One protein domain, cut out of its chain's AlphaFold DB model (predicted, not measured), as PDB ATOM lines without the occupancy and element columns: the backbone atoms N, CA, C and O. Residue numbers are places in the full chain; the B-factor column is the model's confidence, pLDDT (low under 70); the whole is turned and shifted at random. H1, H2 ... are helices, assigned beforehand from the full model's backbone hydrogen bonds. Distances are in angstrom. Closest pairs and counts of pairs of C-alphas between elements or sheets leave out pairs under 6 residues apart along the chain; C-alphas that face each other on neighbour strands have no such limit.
ATOM      1  N   VAL A   2     153.591 227.538 175.158       61.78
ATOM      2  CA  VAL A   2     154.175 226.914 176.371       61.78
ATOM      3  C   VAL A   2     155.213 225.812 176.069       61.78
ATOM      4  O   VAL A   2     156.267 225.766 176.697       61.78
ATOM      5  N   HIS A   3     154.982 224.986 175.041       61.88
ATOM      6  CA  HIS A   3     155.928 223.937 174.625       61.88
ATOM      7  C   HIS A   3     157.241 224.478 174.043       61.88
ATOM      8  O   HIS A   3     158.293 223.909 174.302       61.88
ATOM      9  N   ILE A   4     157.189 225.606 173.325       73.50
ATOM     10  CA  ILE A   4     158.370 226.248 172.719       73.50
ATOM     11  C   ILE A   4     159.287 226.808 173.818       73.50
ATOM     12  O   ILE A   4     160.504 226.654 173.763       73.50
ATOM     13  N   CYS A   5     158.701 227.406 174.858       65.38
ATOM     14  CA  CYS A   5     159.440 227.909 176.015       65.38
ATOM     15  C   CYS A   5     160.101 226.768 176.814       65.38
ATOM     16  O   CYS A   5     161.271 226.869 177.178       65.38
ATOM     17  N   SER A   6     159.394 225.646 177.001       71.94
ATOM     18  CA  SER A   6     159.929 224.458 177.681       71.94
ATOM     19  C   SER A   6     161.101 223.815 176.924       71.94
ATOM     20  O   SER A   6     162.108 223.473 177.542       71.94
ATOM     21  N   THR A   7     161.035 223.732 175.589       76.44
ATOM     22  CA  THR A   7     162.147 223.222 174.769       76.44
ATOM     23  C   THR A   7     163.368 224.142 174.774       76.44
ATOM     24  O   THR A   7     164.494 223.654 174.796       76.44
ATOM     25  N   ILE A   8     163.173 225.466 174.808       77.94
ATOM     26  CA  ILE A   8     164.281 226.436 174.868       77.94
ATOM     27  C   ILE A   8     165.021 226.339 176.211       77.94
ATOM     28  O   ILE A   8     166.250 226.325 176.229       77.94
ATOM     29  N   LEU A   9     164.292 226.206 177.324       76.56
ATOM     30  CA  LEU A   9     164.877 226.036 178.661       76.56
ATOM     31  C   LEU A   9     165.683 224.731 178.795       76.56
ATOM     32  O   LEU A   9     166.776 224.744 179.357       76.56
ATOM     33  N   LEU A  10     165.186 223.625 178.235       77.38
ATOM     34  CA  LEU A  10     165.899 222.339 178.206       77.38
ATOM     35  C   LEU A  10     167.188 222.397 177.370       77.38
ATOM     36  O   LEU A  10     168.230 221.919 177.818       77.38
ATOM     37  N   CYS A  11     167.150 223.029 176.191       75.00
ATOM     38  CA  CYS A  11     168.346 223.220 175.365       75.00
ATOM     39  C   CYS A  11     169.389 224.117 176.049       75.00
ATOM     40  O   CYS A  11     170.577 223.803 176.014       75.00
ATOM     41  N   ALA A  12     168.964 225.199 176.711       75.25
ATOM     42  CA  ALA A  12     169.871 226.087 177.439       75.25
ATOM     43  C   ALA A  12     170.571 225.372 178.610       75.25
ATOM     44  O   ALA A  12     171.779 225.531 178.792       75.25
ATOM     45  N   GLY A  13     169.844 224.530 179.356       73.81
ATOM     46  CA  GLY A  13     170.421 223.713 180.428       73.81
ATOM     47  C   GLY A  13     171.459 222.700 179.927       73.81
ATOM     48  O   GLY A  13     172.512 222.540 180.545       73.81
ATOM     49  N   TYR A  14     171.214 222.067 178.773       74.75
ATOM     50  CA  TYR A  14     172.169 221.136 178.160       74.75
ATOM     51  C   TYR A  14     173.467 221.835 177.731       74.75
ATOM     52  O   TYR A  14     174.558 221.357 178.042       74.75
ATOM     53  N   VAL A  15     173.370 222.992 177.069       72.38
ATOM     54  CA  VAL A  15     174.554 223.753 176.630       72.38
ATOM     55  C   VAL A  15     175.365 224.263 177.825       72.38
ATOM     56  O   VAL A  15     176.591 224.165 177.808       72.38
ATOM     57  N   ALA A  16     174.710 224.721 178.897       68.88
ATOM     58  CA  ALA A  16     175.398 225.151 180.115       68.88
ATOM     59  C   ALA A  16     176.220 224.016 180.759       68.88
ATOM     60  O   ALA A  16     177.351 224.244 181.182       68.88
ATOM     61  N   SER A  17     175.706 222.778 180.756       65.50
ATOM     62  CA  SER A  17     176.427 221.612 181.297       65.50
ATOM     63  C   SER A  17     177.675 221.208 180.498       65.50
ATOM     64  O   SER A  17     178.560 220.560 181.041       65.50
ATOM     65  N   LYS A  18     177.767 221.604 179.221       67.44
ATOM     66  CA  LYS A  18     178.924 221.346 178.342       67.44
ATOM     67  C   LYS A  18     180.035 222.392 178.472       67.44
ATOM     68  O   LYS A  18     181.144 222.136 178.017       67.44
ATOM     69  N   VAL A  19     179.719 223.565 179.020       69.62
ATOM     70  CA  VAL A  19     180.647 224.702 179.174       69.62
ATOM     71  C   VAL A  19     181.115 224.862 180.621       69.62
ATOM     72  O   VAL A  19     182.156 225.466 180.864       69.62
ATOM     73  N   ALA A  20     180.369 224.328 181.587       74.75
ATOM     74  CA  ALA A  20     180.800 224.321 182.976       74.75
ATOM     75  C   ALA A  20     182.070 223.462 183.148       74.75
ATOM     76  O   ALA A  20     182.157 222.398 182.531       74.75
ATOM     77  N   PRO A  21     183.019 223.879 184.008       75.00
ATOM     78  CA  PRO A  21     184.106 223.013 184.447       75.00
ATOM     79  C   PRO A  21     183.524 221.688 184.950       75.00
ATOM     80  O   PRO A  21     182.686 221.672 185.855       75.00
ATOM     81  N   SER A  22     183.904 220.584 184.311       80.38
ATOM     82  CA  SER A  22     183.378 219.252 184.600       80.38
ATOM     83  C   SER A  22     184.504 218.365 185.090       80.38
ATOM     84  O   SER A  22     185.513 218.256 184.407       80.38
ATOM     85  N   TRP A  23     184.310 217.686 186.216       80.38
ATOM     86  CA  TRP A  23     185.286 216.728 186.721       80.38
ATOM     87  C   TRP A  23     184.823 215.286 186.436       80.38
ATOM     88  O   TRP A  23     183.677 214.960 186.772       80.38
ATOM     89  N   PRO A  24     185.665 214.407 185.858       88.19
ATOM     90  CA  PRO A  24     187.011 214.676 185.340       88.19
ATOM     91  C   PRO A  24     187.000 215.299 183.927       88.19
ATOM     92  O   PRO A  24     186.161 214.939 183.094       88.19
ATOM     93  N   ALA A  25     187.962 216.173 183.630       87.19
ATOM     94  CA  ALA A  25     188.239 216.707 182.296       87.19
ATOM     95  C   ALA A  25     189.653 216.345 181.819       87.19
ATOM     96  O   ALA A  25     190.572 216.083 182.588       87.19
ATOM     97  N   SER A  26     189.865 216.391 180.501       90.56
ATOM     98  CA  SER A  26     191.194 216.172 179.910       90.56
ATOM     99  C   SER A  26     192.222 217.243 180.291       90.56
ATOM    100  O   SER A  26     193.399 217.083 179.986       90.56
ATOM    101  N   ILE A  27     191.772 218.349 180.889       89.62
ATOM    102  CA  ILE A  27     192.600 219.488 181.280       89.62
ATOM    103  C   ILE A  27     192.920 219.503 182.779       89.62
ATOM    104  O   ILE A  27     193.699 220.350 183.203       89.62
ATOM    105  N   ASP A  28     192.389 218.555 183.559       89.62
ATOM    106  CA  ASP A  28     192.549 218.516 185.020       89.62
ATOM    107  C   ASP A  28     194.029 218.556 185.437       89.62
ATOM    108  O   ASP A  28     194.406 219.309 186.328       89.62
ATOM    109  N   GLU A  29     194.903 217.827 184.735       89.88
ATOM    110  CA  GLU A  29     196.343 217.848 185.034       89.88
ATOM    111  C   GLU A  29     196.995 219.206 184.732       89.88
ATOM    112  O   GLU A  29     197.890 219.640 185.459       89.88
ATOM    113  N   LEU A  30     196.557 219.909 183.680       90.81
ATOM    114  CA  LEU A  30     197.055 221.261 183.406       90.81
ATOM    115  C   LEU A  30     196.560 222.244 184.473       90.81
ATOM    116  O   LEU A  30     197.327 223.100 184.915       90.81
ATOM    117  N   GLU A  31     195.299 222.125 184.886       90.19
ATOM    118  CA  GLU A  31     194.716 222.956 185.940       90.19
ATOM    119  C   GLU A  31     195.434 222.742 187.279       90.19
ATOM    120  O   GLU A  31     195.781 223.721 187.944       90.19
ATOM    121  N   ASP A  32     195.769 221.497 187.622       91.56
ATOM    122  CA  ASP A  32     196.580 221.174 188.797       91.56
ATOM    123  C   ASP A  32     197.982 221.797 188.711       91.56
ATOM    124  O   ASP A  32     198.464 222.390 189.678       91.56
ATOM    125  N   ILE A  33     198.649 221.735 187.554       92.25
ATOM    126  CA  ILE A  33     199.966 222.369 187.363       92.25
ATOM    127  C   ILE A  33     199.879 223.900 187.499       92.25
ATOM    128  O   ILE A  33     200.771 224.519 188.090       92.25
ATOM    129  N   MET A  34     198.823 224.516 186.961       91.19
ATOM    130  CA  MET A  34     198.680 225.972 186.898       91.19
ATOM    131  C   MET A  34     198.217 226.584 188.225       91.19
ATOM    132  O   MET A  34     198.723 227.635 188.627       91.19
ATOM    133  N   PHE A  35     197.273 225.938 188.913       90.19
ATOM    134  CA  PHE A  35     196.626 226.489 190.105       90.19
ATOM    135  C   PHE A  35     197.094 225.841 191.411       90.19
ATOM    136  O   PHE A  35     197.202 226.537 192.427       90.19
ATOM    137  N   LEU A  36     197.426 224.545 191.420       92.12
ATOM    138  CA  LEU A  36     197.799 223.819 192.638       92.12
ATOM    139  C   LEU A  36     199.303 223.943 192.930       92.12
ATOM    140  O   LEU A  36     200.076 222.981 192.936       92.12
ATOM    141  N   GLN A  37     199.727 225.180 193.194       90.75
ATOM    142  CA  GLN A  37     201.138 225.530 193.362       90.75
ATOM    143  C   GLN A  37     201.682 225.302 194.782       90.75
ATOM    144  O   GLN A  37     202.890 225.207 194.993       90.75
ATOM    145  N   ARG A  38     200.803 225.258 195.789       90.06
ATOM    146  CA  ARG A  38     201.157 225.130 197.211       90.06
ATOM    147  C   ARG A  38     200.127 224.271 197.940       90.06
ATOM    148  O   ARG A  38     198.971 224.229 197.540       90.06
ATOM    149  N   GLY A  39     200.532 223.657 199.051       90.56
ATOM    150  CA  GLY A  39     199.648 222.848 199.896       90.56
ATOM    151  C   GLY A  39     199.704 221.352 199.583       90.56
ATOM    152  O   GLY A  39     200.705 220.846 199.078       90.56
ATOM    153  N   TYR A  40     198.646 220.629 199.949       89.25
ATOM    154  CA  TYR A  40     198.559 219.179 199.778       89.25
ATOM    155  C   TYR A  40     198.385 218.810 198.296       89.25
ATOM    156  O   TYR A  40     197.560 219.411 197.618       89.25
ATOM    157  N   GLN A  41     199.162 217.831 197.815       90.00
ATOM    158  CA  GLN A  41     199.206 217.377 196.410       90.00
ATOM    159  C   GLN A  41     199.645 218.438 195.383       90.00
ATOM    160  O   GLN A  41     199.456 218.249 194.183       90.00
ATOM    161  N   ALA A  42     200.282 219.526 195.828       92.00
ATOM    162  CA  ALA A  42     200.790 220.548 194.923       92.00
ATOM    163  C   ALA A  42     201.780 219.990 193.895       92.00
ATOM    164  O   ALA A  42     202.723 219.280 194.246       92.00
ATOM    165  N   ARG A  43     201.595 220.377 192.627       91.56
ATOM    166  CA  ARG A  43     202.546 220.084 191.543       91.56
ATOM    167  C   ARG A  43     203.820 220.916 191.668       91.56
ATOM    168  O   ARG A  43     204.858 220.516 191.155       91.56
ATOM    169  N   ALA A  44     203.743 222.044 192.381       89.62
ATOM    170  CA  ALA A  44     204.880 222.890 192.743       89.62
ATOM    171  C   ALA A  44     205.743 223.340 191.540       89.62
ATOM    172  O   ALA A  44     206.928 223.625 191.699       89.62
ATOM    173  N   PHE A  45     205.158 223.450 190.340       87.06
ATOM    174  CA  PHE A  45     205.831 223.894 189.120       87.06
ATOM    175  C   PHE A  45     206.609 225.214 189.286       87.06
ATOM    176  O   PHE A  45     207.747 225.331 188.835       87.06
ATOM    177  N   SER A  46     206.061 226.204 190.002       87.56
ATOM    178  CA  SER A  46     206.749 227.484 190.211       87.56
ATOM    179  C   SER A  46     207.939 227.373 191.151       87.56
ATOM    180  O   SER A  46     208.726 228.311 191.202       87.56
ATOM    181  N   ALA A  47     208.099 226.281 191.905       85.25
ATOM    182  CA  ALA A  47     209.240 226.110 192.805       85.25
ATOM    183  C   ALA A  47     210.576 226.058 192.043       85.25
ATOM    184  O   ALA A  47     211.605 226.408 192.609       85.25
TER     185      ALA A  47
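AT A GLANCE: This is residues 2 to 47 of the 110 residues of an uncharacterized protein of Aspergillus tanneri (UniProt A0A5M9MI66). A long straight arm, helix H1, leads through residues 20 to 27 into a small head made of the short helix H2 and residues 36 to 47. Residues 2 to 28 stick out free, and this arm makes much of the length. The printed part has 46 residues with two named helices, H1 then H2, and no named strand; the class is all helix. It is extended, with a radius of gyration of the C-alphas of 17.8 A, and spans 57 by 17 by 14 A.

HOW THE PARTS SIT: Start with H1, residues 2 to 19, which stands free. Beyond a short link of 8 residues you reach H2, residues 28 to 35; the two helices are apart. In both, every O i to N i+4 pair is within hydrogen-bond range.

IN THESE COORDINATES: Find C-alpha 2 at (154.175, 226.914, 176.371); from there H1 runs 26.7 A to C-alpha 19 at (180.647, 224.702, 179.174). H2 runs 10.3 A, from Asp 28 to Phe 35 at (196.626, 226.489, 190.105).

THE WHOLE: The C-alphas of Val 2 and Ala 47, the two farthest apart, are 57.5 A apart. The printed part has no cut. Look for pLDDT under 70 at residues 2 to 3, 5 and 16 to 19.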